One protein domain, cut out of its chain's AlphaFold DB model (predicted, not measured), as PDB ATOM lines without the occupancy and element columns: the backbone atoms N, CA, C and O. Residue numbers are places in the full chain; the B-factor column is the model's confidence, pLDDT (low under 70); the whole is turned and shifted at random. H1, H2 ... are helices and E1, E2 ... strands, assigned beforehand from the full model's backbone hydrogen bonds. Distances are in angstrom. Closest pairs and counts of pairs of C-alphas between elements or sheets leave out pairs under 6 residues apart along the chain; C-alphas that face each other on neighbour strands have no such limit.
ATOM      1  N   VAL A 340      12.643  14.886 -27.781       97.25
ATOM      2  CA  VAL A 340      12.642  13.469 -28.161       97.25
ATOM      3  C   VAL A 340      13.404  12.627 -27.144       97.25
ATOM      4  O   VAL A 340      14.584  12.873 -26.880       97.25
ATOM      5  N   LYS A 341      12.749  11.604 -26.594       97.31
ATOM      6  CA  LYS A 341      13.362  10.674 -25.634       97.31
ATOM      7  C   LYS A 341      12.920   9.247 -25.909       97.31
ATOM      8  O   LYS A 341      11.723   9.004 -26.053       97.31
ATOM      9  N   MET A 342      13.866   8.319 -25.931       97.69
ATOM     10  CA  MET A 342      13.595   6.885 -25.839       97.69
ATOM     11  C   MET A 342      13.510   6.490 -24.365       97.69
ATOM     12  O   MET A 342      14.314   6.966 -23.557       97.69
ATOM     13  N   VAL A 343      12.526   5.662 -24.016       97.56
ATOM     14  CA  VAL A 343      12.232   5.303 -22.623       97.56
ATOM     15  C   VAL A 343      12.144   3.792 -22.467       97.56
ATOM     16  O   VAL A 343      11.399   3.133 -23.197       97.56
ATOM     17  N   TRP A 344      12.853   3.267 -21.469       97.06
ATOM     18  CA  TRP A 344      12.745   1.887 -21.009       97.06
ATOM     19  C   TRP A 344      12.363   1.845 -19.533       97.06
ATOM     20  O   TRP A 344      12.704   2.750 -18.767       97.06
ATOM     21  N   THR A 345      11.699   0.770 -19.122       95.12
ATOM     22  CA  THR A 345      11.405   0.488 -17.716       95.12
ATOM     23  C   THR A 345      11.836  -0.916 -17.333       95.12
ATOM     24  O   THR A 345      11.604  -1.860 -18.089       95.12
ATOM     25  N   VAL A 346      12.365  -1.068 -16.122       93.38
ATOM     26  CA  VAL A 346      12.592  -2.372 -15.488       93.38
ATOM     27  C   VAL A 346      11.763  -2.435 -14.210       93.38
ATOM     28  O   VAL A 346      11.901  -1.568 -13.347       93.38
ATOM     29  N   LYS A 347      10.880  -3.434 -14.105       91.56
ATOM     30  CA  LYS A 347       9.938  -3.581 -12.985       91.56
ATOM     31  C   LYS A 347      10.457  -4.558 -11.940       91.56
ATOM     32  O   LYS A 347      10.964  -5.617 -12.298       91.56
ATOM     33  N   TYR A 348      10.257  -4.251 -10.664       90.06
ATOM     34  CA  TYR A 348      10.585  -5.129  -9.538       90.06
ATOM     35  C   TYR A 348       9.400  -5.276  -8.595       90.06
ATOM     36  O   TYR A 348       8.634  -4.338  -8.386       90.06
ATOM     37  N   ASP A 349       9.282  -6.458  -7.996       87.38
ATOM     38  CA  ASP A 349       8.312  -6.726  -6.941       87.38
ATOM     39  C   ASP A 349       8.764  -6.095  -5.617       87.38
ATOM     40  O   ASP A 349       9.782  -6.483  -5.041       87.38
ATOM     41  N   ASN A 350       7.987  -5.126  -5.137       82.25
ATOM     42  CA  ASN A 350       8.229  -4.379  -3.906       82.25
ATOM     43  C   ASN A 350       7.457  -4.952  -2.696       82.25
ATOM     44  O   ASN A 350       7.449  -4.375  -1.608       82.25
ATOM     45  N   THR A 351       6.791  -6.103  -2.838       79.12
ATOM     46  CA  THR A 351       6.122  -6.787  -1.714       79.12
ATOM     47  C   THR A 351       7.110  -7.507  -0.795       79.12
ATOM     48  O   THR A 351       6.815  -7.752   0.381       79.12
ATOM     49  N   LYS A 352       8.313  -7.811  -1.299       70.19
ATOM     50  CA  LYS A 352       9.400  -8.440  -0.543       70.19
ATOM     51  C   LYS A 352      10.138  -7.399   0.305       70.19
ATOM     52  O   LYS A 352      11.153  -6.852  -0.101       70.19
ATOM     53  N   LYS A 353       9.632  -7.153   1.516       55.81
ATOM     54  CA  LYS A 353      10.135  -6.125   2.455       55.81
ATOM     55  C   LYS A 353      11.580  -6.305   2.943       55.81
ATOM     56  O   LYS A 353      12.136  -5.359   3.489       55.81
ATOM     57  N   ASP A 354      12.176  -7.482   2.759       57.28
ATOM     58  CA  ASP A 354      13.540  -7.788   3.220       57.28
ATOM     59  C   ASP A 354      14.631  -7.337   2.225       57.28
ATOM     60  O   ASP A 354      15.813  -7.615   2.419       57.28
ATOM     61  N   LEU A 355      14.236  -6.663   1.143       63.44
ATOM     62  CA  LEU A 355      15.086  -6.300   0.021       63.44
ATOM     63  C   LEU A 355      15.177  -4.766  -0.121       63.44
ATOM     64  O   LEU A 355      14.236  -4.109  -0.560       63.44
ATOM     65  N   ASP A 356      16.325  -4.191   0.246       81.31
ATOM     66  CA  ASP A 356      16.673  -2.783  -0.008       81.31
ATOM     67  C   ASP A 356      17.082  -2.550  -1.481       81.31
ATOM     68  O   ASP A 356      18.265  -2.417  -1.819       81.31
ATOM     69  N   LEU A 357      16.079  -2.549  -2.371       84.75
ATOM     70  CA  LEU A 357      16.241  -2.364  -3.821       84.75
ATOM     71  C   LEU A 357      17.047  -1.099  -4.150       84.75
ATOM     72  O   LEU A 357      17.935  -1.116  -5.000       84.75
ATOM     73  N   GLU A 358      16.753  -0.006  -3.450       88.69
ATOM     74  CA  GLU A 358      17.342   1.311  -3.689       88.69
ATOM     75  C   GLU A 358      18.848   1.324  -3.394       88.69
ATOM     76  O   GLU A 358      19.649   1.841  -4.182       88.69
ATOM     77  N   SER A 359      19.261   0.700  -2.287       87.25
ATOM     78  CA  SER A 359      20.676   0.557  -1.931       87.25
ATOM     79  C   SER A 359      21.441  -0.341  -2.905       87.25
ATOM     80  O   SER A 359      22.585  -0.029  -3.264       87.25
ATOM     81  N   GLU A 360      20.814  -1.413  -3.399       87.44
ATOM     82  CA  GLU A 360      21.428  -2.308  -4.386       87.44
ATOM     83  C   GLU A 360      21.651  -1.585  -5.723       87.44
ATOM     84  O   GLU A 360      22.771  -1.581  -6.246       87.44
ATOM     85  N   ILE A 361      20.629  -0.881  -6.232       89.19
ATOM     86  CA  ILE A 361      20.727  -0.060  -7.449       89.19
ATOM     87  C   ILE A 361      21.849   0.964  -7.297       89.19
ATOM     88  O   ILE A 361      22.747   1.045  -8.141       89.19
ATOM     89  N   LYS A 362      21.840   1.725  -6.196       89.75
ATOM     90  CA  LYS A 362      22.865   2.730  -5.907       89.75
ATOM     91  C   LYS A 362      24.259   2.114  -5.895       89.75
ATOM     92  O   LYS A 362      25.187   2.692  -6.456       89.75
ATOM     93  N   THR A 363      24.421   0.940  -5.291       89.88
ATOM     94  CA  THR A 363      25.714   0.256  -5.182       89.88
ATOM     95  C   THR A 363      26.222  -0.246  -6.530       89.88
ATOM     96  O   THR A 363      27.400  -0.037  -6.846       89.88
ATOM     97  N   LYS A 364      25.356  -0.879  -7.330       90.56
ATOM     98  CA  LYS A 364      25.705  -1.459  -8.634       90.56
ATOM     99  C   LYS A 364      25.922  -0.389  -9.702       90.56
ATOM    100  O   LYS A 364      26.873  -0.491 -10.477       90.56
ATOM    101  N   LEU A 365      25.117   0.675  -9.697       92.12
ATOM    102  CA  LEU A 365      25.179   1.737 -10.702       92.12
ATOM    103  C   LEU A 365      26.103   2.911 -10.340       92.12
ATOM    104  O   LEU A 365      26.340   3.753 -11.200       92.12
ATOM    105  N   LYS A 366      26.704   2.976  -9.139       91.25
ATOM    106  CA  LYS A 366      27.549   4.121  -8.706       91.25
ATOM    107  C   LYS A 366      28.686   4.521  -9.654       91.25
ATOM    108  O   LYS A 366      29.194   5.631  -9.551       91.25
ATOM    109  N   LYS A 367      29.151   3.597 -10.503       92.31
ATOM    110  CA  LYS A 367      30.210   3.846 -11.498       92.31
ATOM    111  C   LYS A 367      29.671   4.329 -12.846       92.31
ATOM    112  O   LYS A 367      30.448   4.821 -13.652       92.31
ATOM    113  N   PHE A 368      28.373   4.176 -13.078       93.50
ATOM    114  CA  PHE A 368      27.711   4.439 -14.351       93.50
ATOM    115  C   PHE A 368      26.874   5.716 -14.297       93.50
ATOM    116  O   PHE A 368      26.810   6.439 -15.286       93.50
ATOM    117  N   ILE A 369      26.280   6.029 -13.142       94.94
ATOM    118  CA  ILE A 369      25.401   7.189 -12.958       94.94
ATOM    119  C   ILE A 369      25.807   8.044 -11.756       94.94
ATOM    120  O   ILE A 369      26.377   7.563 -10.774       94.94
ATOM    121  N   ASN A 370      25.440   9.318 -11.805       94.69
ATOM    122  CA  ASN A 370      25.504  10.222 -10.674       94.69
ATOM    123  C   ASN A 370      24.342   9.919  -9.706       94.69
ATOM    124  O   ASN A 370      23.181  10.083 -10.077       94.69
ATOM    125  N   PRO A 371      24.611   9.528  -8.449       91.69
ATOM    126  CA  PRO A 371      23.564   9.136  -7.508       91.69
ATOM    127  C   PRO A 371      22.644  10.290  -7.084       91.69
ATOM    128  O   PRO A 371      21.567  10.038  -6.563       91.69
ATOM    129  N   ALA A 372      23.047  11.547  -7.280       91.88
ATOM    130  CA  ALA A 372      22.235  12.695  -6.888       91.88
ATOM    131  C   ALA A 372      21.126  13.020  -7.897       91.88
ATOM    132  O   ALA A 372      20.112  13.603  -7.519       91.88
ATOM    133  N   ASN A 373      21.330  12.702  -9.177       92.56
ATOM    134  CA  ASN A 373      20.421  13.120 -10.246       92.56
ATOM    135  C   ASN A 373      20.156  12.054 -11.322       92.56
ATOM    136  O   ASN A 373      19.309  12.295 -12.170       92.56
ATOM    137  N   GLY A 374      20.852  10.915 -11.302       94.88
ATOM    138  CA  GLY A 374      20.681   9.799 -12.236       94.88
ATOM    139  C   GLY A 374      21.363   9.963 -13.600       94.88
ATOM    140  O   GLY A 374      21.287   9.054 -14.423       94.88
ATOM    141  N   GLU A 375      22.045  11.088 -13.850       95.31
ATOM    142  CA  GLU A 375      22.769  11.362 -15.104       95.31
ATOM    143  C   GLU A 375      23.923  10.367 -15.284       95.31
ATOM    144  O   GLU A 375      24.674  10.117 -14.340       95.31
ATOM    145  N   MET A 376      24.101   9.821 -16.488       95.62
ATOM    146  CA  MET A 376      25.242   8.959 -16.795       95.62
ATOM    147  C   MET A 376      26.564   9.730 -16.644       95.62
ATOM    148  O   MET A 376      26.682  10.884 -17.060       95.62
ATOM    149  N   LEU A 377      27.568   9.104 -16.024       94.12
ATOM    150  CA  LEU A 377      28.849   9.755 -15.722       94.12
ATOM    151  C   LEU A 377      29.736   9.917 -16.962       94.12
ATOM    152  O   LEU A 377      30.312  10.989 -17.140       94.12
ATOM    153  N   SER A 378      29.800   8.887 -17.812       92.75
ATOM    154  CA  SER A 378      30.642   8.843 -19.019       92.75
ATOM    155  C   SER A 378      29.824   8.445 -20.259       92.75
ATOM    156  O   SER A 378      30.011   7.347 -20.788       92.75
ATOM    157  N   PRO A 379      28.899   9.300 -20.734       91.25
ATOM    158  CA  PRO A 379      27.976   8.965 -21.824       91.25
ATOM    159  C   PRO A 379      28.639   8.725 -23.186       91.25
ATOM    160  O   PRO A 379      28.022   8.114 -24.051       91.25
ATOM    161  N   SER A 380      29.887   9.150 -23.379       88.62
ATOM    162  CA  SER A 380      30.691   8.867 -24.576       88.62
ATOM    163  C   SER A 380      31.381   7.494 -24.547       88.62
ATOM    164  O   SER A 380      31.858   7.020 -25.576       88.62
ATOM    165  N   GLU A 381      31.430   6.834 -23.388       89.12
ATOM    166  CA  GLU A 381      32.118   5.548 -23.193       89.12
ATOM    167  C   GLU A 381      31.156   4.426 -22.788       89.12
ATOM    168  O   GLU A 381      31.365   3.266 -23.139       89.12
ATOM    169  N   THR A 382      30.102   4.776 -22.053       90.75
ATOM    170  CA  THR A 382      29.092   3.863 -21.513       90.75
ATOM    171  C   THR A 382      27.819   3.930 -22.348       90.75
ATOM    172  O   THR A 382      27.430   5.001 -22.806       90.75
ATOM    173  N   SER A 383      27.158   2.787 -22.515       92.00
ATOM    174  CA  SER A 383      25.887   2.661 -23.225       92.00
ATOM    175  C   SER A 383      24.713   2.498 -22.253       92.00
ATOM    176  O   SER A 383      24.856   1.934 -21.164       92.00
ATOM    177  N   ILE A 384      23.511   2.915 -22.661       94.19
ATOM    178  CA  ILE A 384      22.270   2.551 -21.950       94.19
ATOM    179  C   ILE A 384      22.078   1.035 -21.843       94.19
ATOM    180  O   ILE A 384      21.468   0.568 -20.881       94.19
ATOM    181  N   THR A 385      22.643   0.262 -22.778       92.94
ATOM    182  CA  THR A 385      22.583  -1.206 -22.762       92.94
ATOM    183  C   THR A 385      23.319  -1.775 -21.550       92.94
ATOM    184  O   THR A 385      22.842  -2.729 -20.946       92.94
ATOM    185  N   ASP A 386      24.412  -1.132 -21.117       92.75
ATOM    186  CA  ASP A 386      25.166  -1.539 -19.927       92.75
ATOM    187  C   ASP A 386      24.340  -1.312 -18.649       92.75
ATOM    188  O   ASP A 386      24.317  -2.156 -17.755       92.75
ATOM    189  N   ILE A 387      23.610  -0.190 -18.573       94.25
ATOM    190  CA  ILE A 387      22.709   0.103 -17.446       94.25
ATOM    191  C   ILE A 387      21.567  -0.917 -17.403       94.25
ATOM    192  O   ILE A 387      21.294  -1.479 -16.344       94.25
ATOM    193  N   LEU A 388      20.911  -1.169 -18.539       93.88
ATOM    194  CA  LEU A 388      19.800  -2.119 -18.626       93.88
ATOM    195  C   LEU A 388      20.245  -3.548 -18.295       93.88
ATOM    196  O   LEU A 388      19.539  -4.246 -17.569       93.88
ATOM    197  N   GLU A 389      21.437  -3.959 -18.735       91.12
ATOM    198  CA  GLU A 389      22.008  -5.258 -18.379       91.12
ATOM    199  C   GLU A 389      22.232  -5.377 -16.864       91.12
ATOM    200  O   GLU A 389      21.819  -6.370 -16.260       91.12
ATOM    201  N   ILE A 390      22.816  -4.357 -16.223       91.31
ATOM    202  CA  ILE A 390      23.017  -4.347 -14.764       91.31
ATOM    203  C   ILE A 390      21.683  -4.449 -14.027       91.31
ATOM    204  O   ILE A 390      21.568  -5.228 -13.080       91.31
ATOM    205  N   LEU A 391      20.676  -3.688 -14.465       91.75
ATOM    206  CA  LEU A 391      19.338  -3.744 -13.885       91.75
ATOM    207  C   LEU A 391      18.736  -5.150 -14.048       91.75
ATOM    208  O   LEU A 391      18.273  -5.754 -13.078       91.75
ATOM    209  N   SER A 392      18.835  -5.741 -15.239       86.62
ATOM    210  CA  SER A 392      18.305  -7.084 -15.496       86.62
ATOM    211  C   SER A 392      18.922  -8.183 -14.613       86.62
ATOM    212  O   SER A 392      18.283  -9.205 -14.377       86.62
ATOM    213  N   LYS A 393      20.129  -7.943 -14.075       83.75
ATOM    214  CA  LYS A 393      20.924  -8.886 -13.273       83.75
ATOM    215  C   LYS A 393      21.154  -8.436 -11.824       83.75
ATOM    216  O   LYS A 393      22.073  -8.941 -11.180       83.75
ATOM    217  N   LEU A 394      20.354  -7.512 -11.274       79.62
ATOM    218  CA  LEU A 394      20.560  -7.010  -9.899       79.62
ATOM    219  C   LEU A 394      20.654  -8.135  -8.853       79.62
ATOM    220  O   LEU A 394      21.423  -8.019  -7.902       79.62
ATOM    221  N   GLY A 395      19.912  -9.231  -9.036       63.56
ATOM    222  CA  GLY A 395      19.912 -10.390  -8.142       63.56
ATOM    223  C   GLY A 395      21.047 -11.405  -8.340       63.56
ATOM    224  O   GLY A 395      21.150 -12.335  -7.540       63.56
ATOM    225  N   GLU A 396      21.889 -11.271  -9.368       63.50
ATOM    226  CA  GLU A 396      22.979 -12.216  -9.636       63.50
ATOM    227  C   GLU A 396      24.228 -11.852  -8.806       63.50
ATOM    228  O   GLU A 396      24.899 -10.842  -9.047       63.50
ATOM    229  N   GLN A 397      24.565 -12.679  -7.809       55.31
ATOM    230  CA  GLN A 397      25.865 -12.619  -7.131       55.31
ATOM    231  C   GLN A 397      26.886 -13.572  -7.768       55.31
ATOM    232  O   GLN A 397      26.548 -14.605  -8.349       55.31
ATOM    233  N   SER A 398      28.168 -13.216  -7.643       49.50
ATOM    234  CA  SER A 398      29.304 -14.085  -7.965       49.50
ATOM    235  C   SER A 398      29.201 -15.417  -7.214       49.50
ATOM    236  O   SER A 398      28.795 -15.432  -6.059       49.50
ATOM    237  N   LYS A 399      29.601 -16.507  -7.879       49.66
ATOM    238  CA  LYS A 399      29.386 -17.946  -7.594       49.66
ATOM    239  C   LYS A 399      29.623 -18.507  -6.166       49.66
ATOM    240  O   LYS A 399      29.569 -19.725  -6.022       49.66
ATOM    241  N   GLU A 400      29.883 -17.713  -5.130       49.72
ATOM    242  CA  GLU A 400      30.307 -18.206  -3.806       49.72
ATOM    243  C   GLU A 400      29.270 -18.101  -2.671       49.72
ATOM    244  O   GLU A 400      29.482 -18.723  -1.633       49.72
ATOM    245  N   GLU A 401      28.119 -17.444  -2.848       48.22
ATOM    246  CA  GLU A 401      27.085 -17.373  -1.799       48.22
ATOM    247  C   GLU A 401      25.703 -17.796  -2.322       48.22
ATOM    248  O   GLU A 401      25.279 -17.437  -3.420       48.22
ATOM    249  N   THR A 402      24.998 -18.630  -1.551       42.31
ATOM    250  CA  THR A 402      23.656 -19.123  -1.897       42.31
ATOM    251  C   THR A 402      22.631 -18.011  -1.635       42.31
ATOM    252  O   THR A 402      22.549 -17.543  -0.499       42.31
ATOM    253  N   PRO A 403      21.833 -17.571  -2.627       48.78
ATOM    254  CA  PRO A 403      20.949 -16.426  -2.450       48.78
ATOM    255  C   PRO A 403      19.701 -16.817  -1.655       48.78
ATOM    256  O   PRO A 403      19.021 -17.790  -1.979       48.78
ATOM    257  N   THR A 404      19.353 -16.020  -0.645       48.28
ATOM    258  CA  THR A 404      18.089 -16.149   0.095       48.28
ATOM    259  C   THR A 404      16.918 -15.405  -0.564       48.28
ATOM    260  O   THR A 404      15.778 -15.667  -0.194       48.28
ATOM    261  N   ASN A 405      17.147 -14.544  -1.572       53.59
ATOM    262  CA  ASN A 405      16.121 -14.010  -2.495       53.59
ATOM    263  C   ASN A 405      16.768 -13.093  -3.568       53.59
ATOM    264  O   ASN A 405      17.138 -11.972  -3.230       53.59
ATOM    265  N   PRO A 406      16.915 -13.497  -4.844       64.25
ATOM    266  CA  PRO A 406      17.458 -12.606  -5.874       64.25
ATOM    267  C   PRO A 406      16.431 -11.543  -6.313       64.25
ATOM    268  O   PRO A 406      15.241 -11.843  -6.464       64.25
ATOM    269  N   TYR A 407      16.891 -10.305  -6.536       72.19
ATOM    270  CA  TYR A 407      16.142  -9.264  -7.253       72.19
ATOM    271  C   TYR A 407      15.977  -9.670  -8.716       72.19
ATOM    272  O   TYR A 407      16.812  -9.342  -9.560       72.19
ATOM    273  N   ASN A 408      14.907 -10.398  -9.009       78.00
ATOM    274  CA  ASN A 408      14.547 -10.736 -10.378       78.00
ATOM    275  C   ASN A 408      13.549  -9.695 -10.892       78.00
ATOM    276  O   ASN A 408      12.512  -9.503 -10.245       78.00
ATOM    277  N   PRO A 409      13.831  -9.039 -12.029       84.19
ATOM    278  CA  PRO A 409      12.843  -8.212 -12.697       84.19
ATOM    279  C   PRO A 409      11.559  -8.999 -12.975       84.19
ATOM    280  O   PRO A 409      11.595 -10.186 -13.312       84.19
ATOM    281  N   VAL A 410      10.420  -8.329 -12.847       84.56
ATOM    282  CA  VAL A 410       9.121  -8.872 -13.239       84.56
ATOM    283  C   VAL A 410       9.043  -8.866 -14.764       84.56
ATOM    284  O   VAL A 410       9.398  -7.876 -15.407       84.56
ATOM    285  N   ILE A 411       8.569  -9.970 -15.342       75.00
ATOM    286  CA  ILE A 411       8.227 -10.017 -16.765       75.00
ATOM    287  C   ILE A 411       6.991  -9.137 -16.959       75.00
ATOM    288  O   ILE A 411       5.932  -9.428 -16.412       75.00
ATOM    289  N   ASP A 412       7.156  -8.045 -17.699       73.56
ATOM    290  CA  ASP A 412       6.104  -7.075 -17.996       73.56
ATOM    291  C   ASP A 412       5.595  -7.311 -19.422       73.56
ATOM    292  O   ASP A 412       6.289  -7.005 -20.394       73.56
ATOM    293  N   ASP A 413       4.388  -7.861 -19.529       67.56
ATOM    294  CA  ASP A 413       3.680  -8.160 -20.781       67.56
ATOM    295  C   ASP A 413       3.311  -6.894 -21.581       67.56
ATOM    296  O   ASP A 413       3.032  -6.942 -22.782       67.56
ATOM    297  N   SER A 414       3.380  -5.716 -20.953       72.00
ATOM    298  CA  SER A 414       3.178  -4.445 -21.645       72.00
ATOM    299  C   SER A 414       4.393  -3.993 -22.465       72.00
ATOM    300  O   SER A 414       4.232  -3.141 -23.348       72.00
ATOM    301  N   ASN A 415       5.585  -4.546 -22.204       81.50
ATOM    302  CA  ASN A 415       6.840  -4.079 -22.789       81.50
ATOM    303  C   ASN A 415       7.169  -4.718 -24.134       81.50
ATOM    304  O   ASN A 415       6.866  -5.875 -24.409       81.50
ATOM    305  N   SER A 416       7.862  -3.934 -24.955       91.12
ATOM    306  CA  SER A 416       8.424  -4.363 -26.234       91.12
ATOM    307  C   SER A 416       9.954  -4.324 -26.187       91.12
ATOM    308  O   SER A 416      10.553  -3.910 -25.185       91.12
ATOM    309  N   TYR A 417      10.582  -4.758 -27.276       94.56
ATOM    310  CA  TYR A 417      12.010  -4.578 -27.506       94.56
ATOM    311  C   TYR A 417      12.225  -3.461 -28.521       94.56
ATOM    312  O   TYR A 417      11.522  -3.394 -29.527       94.56
ATOM    313  N   ASP A 418      13.194  -2.581 -28.277       95.00
ATOM    314  CA  ASP A 418      13.437  -1.467 -29.192       95.00
ATOM    315  C   ASP A 418      14.113  -1.932 -30.507       95.00
ATOM    316  O   ASP A 418      14.971  -2.820 -30.479       95.00
ATOM    317  N   PRO A 419      13.778  -1.330 -31.665       94.44
ATOM    318  CA  PRO A 419      14.258  -1.780 -32.975       94.44
ATOM    319  C   PRO A 419      15.659  -1.254 -33.350       94.44
ATOM    320  O   PRO A 419      16.054  -1.334 -34.520       94.44
ATOM    321  N   TYR A 420      16.406  -0.677 -32.398       94.69
ATOM    322  CA  TYR A 420      17.702  -0.034 -32.649       94.69
ATOM    323  C   TYR A 420      18.855  -0.647 -31.846       94.69
ATOM    324  O   TYR A 420      19.967  -0.777 -32.372       94.69
ATOM    325  N   PHE A 421      18.576  -1.044 -30.606       94.31
ATOM    326  CA  PHE A 421      19.495  -1.617 -29.626       94.31
ATOM    327  C   PHE A 421      19.037  -2.996 -29.126       94.31
ATOM    328  O   PHE A 421      19.793  -3.659 -28.412       94.31
ATOM    329  N   GLY A 422      17.828  -3.444 -29.489       93.69
ATOM    330  CA  GLY A 422      17.304  -4.759 -29.125       93.69
ATOM    331  C   GLY A 422      17.126  -4.946 -27.618       93.69
ATOM    332  O   GLY A 422      17.277  -6.066 -27.129       93.69
ATOM    333  N   GLN A 423      16.858  -3.872 -26.871       93.94
ATOM    334  CA  GLN A 423      16.710  -3.901 -25.420       93.94
ATOM    335  C   GLN A 423      15.244  -4.016 -25.008       93.94
ATOM    336  O   GLN A 423      14.378  -3.295 -25.508       93.94
ATOM    337  N   GLY A 424      14.985  -4.918 -24.061       93.06
ATOM    338  CA  GLY A 424      13.662  -5.137 -23.485       93.06
ATOM    339  C   GLY A 424      13.273  -4.043 -22.494       93.06
ATOM    340  O   GLY A 424      14.112  -3.283 -22.011       93.06
ATOM    341  N   GLY A 425      11.982  -3.966 -22.179       92.81
ATOM    342  CA  GLY A 425      11.453  -2.908 -21.319       92.81
ATOM    343  C   GLY A 425      11.142  -1.613 -22.065       92.81
ATOM    344  O   GLY A 425      10.823  -0.611 -21.432       92.81
ATOM    345  N   PHE A 426      11.249  -1.607 -23.397       95.81
ATOM    346  CA  PHE A 426      11.056  -0.411 -24.203       95.81
ATOM    347  C   PHE A 426       9.585  -0.001 -24.214       95.81
ATOM    348  O   PHE A 426       8.708  -0.770 -24.626       95.81
ATOM    349  N   LYS A 427       9.330   1.235 -23.780       94.44
ATOM    350  CA  LYS A 427       8.008   1.865 -23.843       94.44
ATOM    351  C   LYS A 427       7.791   2.559 -25.182       94.44
ATOM    352  O   LYS A 427       6.675   2.563 -25.682       94.44
ATOM    353  N   GLY A 428       8.836   3.133 -25.774       94.25
ATOM    354  CA  GLY A 428       8.741   3.848 -27.044       94.25
ATOM    355  C   GLY A 428       9.498   5.171 -27.054       94.25
ATOM    356  O   GLY A 428      10.182   5.546 -26.095       94.25
ATOM    357  N   PHE A 429       9.332   5.908 -28.150       96.00
ATOM    358  CA  PHE A 429       9.715   7.313 -28.218       96.00
ATOM    359  C   PHE A 429       8.647   8.194 -27.583       96.00
ATOM    360  O   PHE A 429       7.450   7.974 -27.736       96.00
ATOM    361  N   THR A 430       9.092   9.262 -26.943       96.25
ATOM    362  CA  THR A 430       8.234  10.340 -26.463       96.25
ATOM    363  C   THR A 430       8.685  11.646 -27.092       96.25
ATOM    364  O   THR A 430       9.888  11.883 -27.213       96.25
ATOM    365  N   ILE A 431       7.730  12.484 -27.505       95.88
ATOM    366  CA  ILE A 431       8.004  13.829 -28.014       95.88
ATOM    367  C   ILE A 431       7.098  14.815 -27.288       95.88
ATOM    368  O   ILE A 431       5.896  14.853 -27.530       95.88
ATOM    369  N   TYR A 432       7.681  15.618 -26.401       93.38
ATOM    370  CA  TYR A 432       6.949  16.630 -25.641       93.38
ATOM    371  C   TYR A 432       7.385  18.028 -26.041       93.38
ATOM    372  O   TYR A 432       8.517  18.419 -25.779       93.38
ATOM    373  N   ASN A 433       6.485  18.792 -26.651       87.06
ATOM    374  CA  ASN A 433       6.721  20.175 -27.031       87.06
ATOM    375  C   ASN A 433       5.858  21.099 -26.169       87.06
ATOM    376  O   ASN A 433       4.635  20.986 -26.192       87.06
ATOM    377  N   ASN A 434       6.492  22.005 -25.416       83.44
ATOM    378  CA  ASN A 434       5.806  22.915 -24.489       83.44
ATOM    379  C   ASN A 434       4.816  22.158 -23.579       83.44
ATOM    380  O   ASN A 434       3.624  22.456 -23.549       83.44
ATOM    381  N   ASP A 435       5.315  21.107 -22.919       81.62
ATOM    382  CA  ASP A 435       4.584  20.200 -22.015       81.62
ATOM    383  C   ASP A 435       3.461  19.354 -22.646       81.62
ATOM    384  O   ASP A 435       2.924  18.449 -21.998       81.62
ATOM    385  N   SER A 436       3.164  19.567 -23.927       88.56
ATOM    386  CA  SER A 436       2.169  18.813 -24.691       88.56
ATOM    387  C   SER A 436       2.827  17.672 -25.462       88.56
ATOM    388  O   SER A 436       3.875  17.858 -26.082       88.56
ATOM    389  N   SER A 437       2.225  16.483 -25.423       92.31
ATOM    390  CA  SER A 437       2.670  15.360 -26.257       92.31
ATOM    391  C   SER A 437       2.356  15.646 -27.721       92.31
ATOM    392  O   SER A 437       1.273  16.140 -28.039       92.31
ATOM    393  N   ILE A 438       3.287  15.319 -28.612       91.19
ATOM    394  CA  ILE A 438       3.003  15.200 -30.039       91.19
ATOM    395  C   ILE A 438       2.525  13.773 -30.299       91.19
ATOM    396  O   ILE A 438       3.283  12.825 -30.093       91.19
ATOM    397  N   GLY A 439       1.276  13.634 -30.745       85.25
ATOM    398  CA  GLY A 439       0.611  12.335 -30.853       85.25
ATOM    399  C   GLY A 439       0.422  11.650 -29.495       85.25
ATOM    400  O   GLY A 439       0.578  12.265 -28.430       85.25
ATOM    401  N   ASP A 440       0.103  10.360 -29.539       86.75
ATOM    402  CA  ASP A 440      -0.090   9.547 -28.341       86.75
ATOM    403  C   ASP A 440       1.255   9.205 -27.694       86.75
ATOM    404  O   ASP A 440       2.137   8.606 -28.313       86.75
ATOM    405  N   SER A 441       1.425   9.586 -26.424       92.81
ATOM    406  CA  SER A 441       2.631   9.222 -25.683       92.81
ATOM    407  C   SER A 441       2.529   7.790 -25.151       92.81
ATOM    408  O   SER A 441       1.572   7.491 -24.431       92.81
ATOM    409  N   PRO A 442       3.549   6.937 -25.363       92.50
ATOM    410  CA  PRO A 442       3.553   5.575 -24.826       92.50
ATOM    411  C   PRO A 442       3.640   5.501 -23.295       92.50
ATOM    412  O   PRO A 442       3.467   4.434 -22.717       92.50
ATOM    413  N   ILE A 443       3.941   6.617 -22.628       94.38
ATOM    414  CA  ILE A 443       4.061   6.702 -21.166       94.38
ATOM    415  C   ILE A 443       2.968   7.583 -20.546       94.38
ATOM    416  O   ILE A 443       3.113   8.048 -19.414       94.38
ATOM    417  N   SER A 444       1.904   7.862 -21.302       94.62
ATOM    418  CA  SER A 444       0.811   8.731 -20.868       94.62
ATOM    419  C   SER A 444       0.180   8.232 -19.566       94.62
ATOM    420  O   SER A 444      -0.253   7.086 -19.448       94.62
ATOM    421  N   GLY A 445       0.131   9.106 -18.563       93.31
ATOM    422  CA  GLY A 445      -0.422   8.835 -17.245       93.31
ATOM    423  C   GLY A 445       0.471   8.004 -16.320       93.31
ATOM    424  O   GLY A 445       0.013   7.687 -15.219       93.31
ATOM    425  N   ALA A 446       1.692   7.645 -16.724       95.00
ATOM    426  CA  ALA A 446       2.648   6.968 -15.853       95.00
ATOM    427  C   ALA A 446       3.129   7.898 -14.725       95.00
ATOM    428  O   ALA A 446       3.284   9.107 -14.911       95.00
ATOM    429  N   ASN A 447       3.445   7.338 -13.554       96.50
ATOM    430  CA  ASN A 447       3.861   8.130 -12.387       96.50
ATOM    431  C   ASN A 447       5.195   8.877 -12.588       96.50
ATOM    432  O   ASN A 447       5.491   9.828 -11.864       96.50
ATOM    433  N   TYR A 448       5.988   8.469 -13.577       96.06
ATOM    434  CA  TYR A 448       7.257   9.084 -13.957       96.06
ATOM    435  C   TYR A 448       7.152  10.030 -15.170       96.06
ATOM    436  O   TYR A 448       8.158  10.619 -15.566       96.06
ATOM    437  N   GLU A 449       5.966  10.198 -15.770       96.31
ATOM    438  CA  GLU A 449       5.786  10.921 -17.038       96.31
ATOM    439  C   GLU A 449       6.352  12.347 -16.969       96.31
ATOM    440  O   GLU A 449       7.211  12.713 -17.769       96.31
ATOM    441  N   SER A 450       5.951  13.141 -15.971       95.50
ATOM    442  CA  SER A 450       6.435  14.519 -15.792       95.50
ATOM    443  C   SER A 450       7.955  14.604 -15.620       95.50
ATOM    444  O   SER A 450       8.585  15.533 -16.130       95.50
ATOM    445  N   ALA A 451       8.559  13.624 -14.942       95.75
ATOM    446  CA  ALA A 451      10.003  13.579 -14.752       95.75
ATOM    447  C   ALA A 451      10.718  13.312 -16.087       95.75
ATOM    448  O   ALA A 451      11.649  14.046 -16.430       95.75
ATOM    449  N   VAL A 452      10.209  12.376 -16.901       96.31
ATOM    450  CA  VAL A 452      10.699  12.137 -18.270       96.31
ATOM    451  C   VAL A 452      10.544  13.384 -19.140       96.31
ATOM    452  O   VAL A 452      11.499  13.754 -19.819       96.31
ATOM    453  N   LYS A 453       9.401  14.090 -19.097       94.25
ATOM    454  CA  LYS A 453       9.197  15.338 -19.869       94.25
ATOM    455  C   LYS A 453      10.315  16.347 -19.610       94.25
ATOM    456  O   LYS A 453      10.932  16.836 -20.558       94.25
ATOM    457  N   SER A 454      10.609  16.592 -18.333       91.88
ATOM    458  CA  SER A 454      11.579  17.600 -17.884       91.88
ATOM    459  C   SER A 454      13.054  17.222 -18.094       91.88
ATOM    460  O   SER A 454      13.928  18.094 -18.081       91.88
ATOM    461  N   TRP A 455      13.352  15.940 -18.320       93.62
ATOM    462  CA  TRP A 455      14.716  15.421 -18.364       93.62
ATOM    463  C   TRP A 455      15.522  15.918 -19.576       93.62
ATOM    464  O   TRP A 455      15.156  15.667 -20.718       93.62
ATOM    465  N   ASN A 456      16.654  16.592 -19.353       89.38
ATOM    466  CA  ASN A 456      17.545  17.078 -20.426       89.38
ATOM    467  C   ASN A 456      19.039  16.934 -20.072       89.38
ATOM    468  O   ASN A 456      19.885  17.653 -20.599       89.38
ATOM    469  N   ASN A 457      19.376  16.037 -19.143       88.00
ATOM    470  CA  ASN A 457      20.741  15.919 -18.623       88.00
ATOM    471  C   ASN A 457      21.652  15.000 -19.456       88.00
ATOM    472  O   ASN A 457      22.830  14.916 -19.149       88.00
ATOM    473  N   GLY A 458      21.154  14.365 -20.519       92.12
ATOM    474  CA  GLY A 458      21.852  13.282 -21.227       92.12
ATOM    475  C   GLY A 458      21.247  11.917 -20.876       92.12
ATOM    476  O   GLY A 458      20.168  11.880 -20.283       92.12
ATOM    477  N   PRO A 459      21.864  10.791 -21.260       96.62
ATOM    478  CA  PRO A 459      21.344   9.467 -20.936       96.62
ATOM    479  C   PRO A 459      21.463   9.195 -19.433       96.62
ATOM    480  O   PRO A 459      22.293   9.789 -18.740       96.62
ATOM    481  N   GLY A 460      20.634   8.296 -18.912       96.75
ATOM    482  CA  GLY A 460      20.705   7.903 -17.509       96.75
ATOM    483  C   GLY A 460      19.417   7.283 -16.998       96.75
ATOM    484  O   GLY A 460      18.600   6.785 -17.773       96.75
ATOM    485  N   ILE A 461      19.245   7.338 -15.682       97.31
ATOM    486  CA  ILE A 461      18.028   6.885 -15.012       97.31
ATOM    487  C   ILE A 461      17.282   8.068 -14.402       97.31
ATOM    488  O   ILE A 461      17.890   9.016 -13.905       97.31
ATOM    489  N   ILE A 462      15.956   8.013 -14.416       97.06
ATOM    490  CA  ILE A 462      15.130   9.016 -13.749       97.06
ATOM    491  C   ILE A 462      14.986   8.619 -12.284       97.06
ATOM    492  O   ILE A 462      14.521   7.525 -11.979       97.06
ATOM    493  N   LEU A 463      15.352   9.526 -11.381       95.12
ATOM    494  CA  LEU A 463      15.162   9.343  -9.945       95.12
ATOM    495  C   LEU A 463      13.865  10.023  -9.497       95.12
ATOM    496  O   LEU A 463      13.581  11.151  -9.905       95.12
ATOM    497  N   LYS A 464      13.115   9.389  -8.593       94.19
ATOM    498  CA  LYS A 464      12.020  10.054  -7.873       94.19
ATOM    499  C   LYS A 464      12.571  11.037  -6.838       94.19
ATOM    500  O   LYS A 464      12.003  12.106  -6.627       94.19
ATOM    501  N   SER A 465      13.680  10.677  -6.197       92.62
ATOM    502  CA  SER A 465      14.493  11.541  -5.337       92.62
ATOM    503  C   SER A 465      15.921  10.979  -5.237       92.62
ATOM    504  O   SER A 465      16.140   9.831  -5.619       92.62
ATOM    505  N   PRO A 466      16.908  11.713  -4.688       89.88
ATOM    506  CA  PRO A 466      18.277  11.198  -4.526       89.88
ATOM    507  C   PRO A 466      18.405   9.903  -3.700       89.88
ATOM    508  O   PRO A 466      19.446   9.250  -3.736       89.88
ATOM    509  N   GLU A 467      17.376   9.541  -2.930       90.06
ATOM    510  CA  GLU A 467      17.320   8.291  -2.158       90.06
ATOM    511  C   GLU A 467      16.315   7.275  -2.718       90.06
ATOM    512  O   GLU A 467      16.241   6.160  -2.211       90.06
ATOM    513  N   LYS A 468      15.548   7.637  -3.755       92.25
ATOM    514  CA  LYS A 468      14.557   6.762  -4.384       92.25
ATOM    515  C   LYS A 468      14.706   6.781  -5.909       92.25
ATOM    516  O   LYS A 468      14.315   7.739  -6.579       92.25
ATOM    517  N   TYR A 469      15.261   5.697  -6.435       93.44
ATOM    518  CA  TYR A 469      15.605   5.442  -7.832       93.44
ATOM    519  C   TYR A 469      14.430   4.879  -8.635       93.44
ATOM    520  O   TYR A 469      14.499   4.825  -9.861       93.44
ATOM    521  N   SER A 470      13.358   4.474  -7.957       93.81
ATOM    522  CA  SER A 470      12.192   3.847  -8.570       93.81
ATOM    523  C   SER A 470      10.898   4.653  -8.397       93.81
ATOM    524  O   SER A 470      10.760   5.524  -7.525       93.81
ATOM    525  N   PHE A 471       9.927   4.367  -9.259       95.38
ATOM    526  CA  PHE A 471       8.571   4.897  -9.209       95.38
ATOM    527  C   PHE A 471       7.590   3.756  -9.000       95.38
ATOM    528  O   PHE A 471       7.658   2.755  -9.695       95.38
ATOM    529  N   THR A 472       6.628   3.925  -8.102       93.94
ATOM    530  CA  THR A 472       5.561   2.939  -7.942       93.94
ATOM    531  C   THR A 472       4.780   2.832  -9.250       93.94
ATOM    532  O   THR A 472       4.413   3.863  -9.821       93.94
ATOM    533  N   ASP A 473       4.534   1.611  -9.711       92.38
ATOM    534  CA  ASP A 473       3.779   1.342 -10.931       92.38
ATOM    535  C   ASP A 473       2.343   1.875 -10.790       92.38
ATOM    536  O   ASP A 473       1.727   1.833  -9.718       92.38
ATOM    537  N   LYS A 474       1.836   2.468 -11.873       91.44
ATOM    538  CA  LYS A 474       0.527   3.133 -11.898       91.44
ATOM    539  C   LYS A 474      -0.629   2.131 -11.778       91.44
ATOM    540  O   LYS A 474      -1.631   2.442 -11.133       91.44
ATOM    541  N   ASP A 475      -0.486   0.964 -12.392       89.31
ATOM    542  CA  ASP A 475      -1.539  -0.039 -12.540       89.31
ATOM    543  C   ASP A 475      -1.478  -1.099 -11.429       89.31
ATOM    544  O   ASP A 475      -2.498  -1.686 -11.061       89.31
ATOM    545  N   ASN A 476      -0.301  -1.310 -10.834       89.81
ATOM    546  CA  ASN A 476      -0.082  -2.245  -9.741       89.81
ATOM    547  C   ASN A 476       0.910  -1.705  -8.701       89.81
ATOM    548  O   ASN A 476       2.118  -1.877  -8.820       89.81
ATOM    549  N   GLY A 477       0.393  -1.170  -7.590       89.00
ATOM    550  CA  GLY A 477       1.212  -0.615  -6.502       89.00
ATOM    551  C   GLY A 477       2.148  -1.601  -5.782       89.00
ATOM    552  O   GLY A 477       2.904  -1.182  -4.910       89.00
ATOM    553  N   ASN A 478       2.109  -2.893  -6.124       89.81
ATOM    554  CA  ASN A 478       3.087  -3.882  -5.668       89.81
ATOM    555  C   ASN A 478       4.400  -3.836  -6.460       89.81
ATOM    556  O   ASN A 478       5.380  -4.443  -6.032       89.81
ATOM    557  N   TYR A 479       4.424  -3.154  -7.604       90.94
ATOM    558  CA  TYR A 479       5.600  -3.043  -8.453       90.94
ATOM    559  C   TYR A 479       6.225  -1.654  -8.362       90.94
ATOM    560  O   TYR A 479       5.543  -0.638  -8.228       90.94
ATOM    561  N   GLU A 480       7.550  -1.621  -8.434       91.81
ATOM    562  CA  GLU A 480       8.327  -0.399  -8.614       91.81
ATOM    563  C   GLU A 480       9.056  -0.472  -9.961       91.81
ATOM    564  O   GLU A 480       9.611  -1.505 -10.338       91.81
ATOM    565  N   GLU A 481       9.039   0.634 -10.692       93.50
ATOM    566  CA  GLU A 481       9.590   0.798 -12.027       93.50
ATOM    567  C   GLU A 481      10.839   1.677 -11.960       93.50
ATOM    568  O   GLU A 481      10.803   2.821 -11.496       93.50
ATOM    569  N   ILE A 482      11.956   1.157 -12.459       95.38
ATOM    570  CA  ILE A 482      13.160   1.942 -12.719       95.38
ATOM    571  C   ILE A 482      13.093   2.417 -14.162       95.38
ATOM    572  O   ILE A 482      12.934   1.603 -15.070       95.38
ATOM    573  N   VAL A 483      13.239   3.722 -14.377       97.38
ATOM    574  CA  VAL A 483      13.061   4.343 -15.692       97.38
ATOM    575  C   VAL A 483      14.417   4.741 -16.254       97.38
ATOM    576  O   VAL A 483      15.109   5.580 -15.676       97.38
ATOM    577  N   VAL A 484      14.783   4.168 -17.398       97.81
ATOM    578  CA  VAL A 484      16.002   4.497 -18.148       97.81
ATOM    579  C   VAL A 484      15.616   5.358 -19.346       97.81
ATOM    580  O   VAL A 484      14.657   5.052 -20.057       97.81
ATOM    581  N   VAL A 485      16.346   6.450 -19.573       97.81
ATOM    582  CA  VAL A 485      16.035   7.424 -20.625       97.81
ATOM    583  C   VAL A 485      17.266   7.716 -21.472       97.81
ATOM    584  O   VAL A 485      18.336   8.016 -20.942       97.81
ATOM    585  N   LEU A 486      17.080   7.706 -22.794       97.69
ATOM    586  CA  LEU A 486      18.042   8.194 -23.783       97.69
ATOM    587  C   LEU A 486      17.428   9.384 -24.538       97.69
ATOM    588  O   LEU A 486      16.547   9.194 -25.383       97.69
ATOM    589  N   PRO A 487      17.847  10.625 -24.243       97.00
ATOM    590  CA  PRO A 487      17.475  11.783 -25.048       97.00
ATOM    591  C   PRO A 487      18.109  11.699 -26.442       97.00
ATOM    592  O   PRO A 487      19.301  11.433 -26.561       97.00
ATOM    593  N   VAL A 488      17.328  11.964 -27.491       96.88
ATOM    594  CA  VAL A 488      17.799  11.902 -28.885       96.88
ATOM    595  C   VAL A 488      17.873  13.310 -29.459       96.88
ATOM    596  O   VAL A 488      16.886  14.045 -29.455       96.88
TER     597      VAL A 488
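Overview. This is residues 340 to 488 of the 610 residues of an uncharacterized protein of Spiroplasma corruscae (UniProt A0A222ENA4). Little of this domain is regular structure: a strongly twisted sheet of four strands curls round H3 on one side, while H2 packs along its other side, paired with H1 in a helical hairpin. The 149 printed residues run E1 H1 H2 E2 H3 E3 E4; the sheet's order is E2 E1 E4 E3, all antiparallel. The class is mixed, with 56 residues in named elements; the whole is compact, radius of gyration of the C-alphas 15.0 A, spans 50 by 35 by 30 A.

Along the chain. Find C-alpha 340 at (12.642, 13.469, -28.161); E1 runs from there to 349, 29.6 A. Next come H1, residues 357 to 365, 12.0 A; H2, 384 to 392, 12.3 A; E2, 424 to 433, 26.5 A; H3, 449 to 454; E3, 460 to 462; and E4, 479 to 487, 25.2 A, ending at (17.475, 11.783, -25.048).

Arrangement. Look for N 344 and O 484, 2.9 A, between E1 and E4; N 343 and O 428, 3.1 A, between E1 and E2; N 462 and O 483, 2.9 A, in the hairpin E3 and E4. H2 is on the sheet at a height over the sheet of 8.6 A and runs along the strands, at 3 degrees to E1 on the local plane; it lies over E1 and, only just, over E4, on which 3 of its C-alphas fall; the closest C-alphas of H2 and E1 are those of Leu 391 and Val 346, 7.1 A apart. H1 only grazes the sheet and touches H2, closest C-alphas Lys 364 and Ile 390, 7.3 A, at a steep tilt of 41 degrees, opposite ways. H3's closest C-alpha to E2 is Lys 453, 6.3 A from that of Tyr 432. In H1, H2 and H3 every O i to N i+4 pair is within hydrogen-bond range.

Size, cuts and confidence. The C-alphas farthest apart are Glu 400 and Asn 434, 52.1 A. The printed part has no cut; the links H1 to H2, H2 to E2, E2 to H3 and E3 to E4 are long. Look for pLDDT under 70 at residues 353 to 355, 395 to 406 and 413.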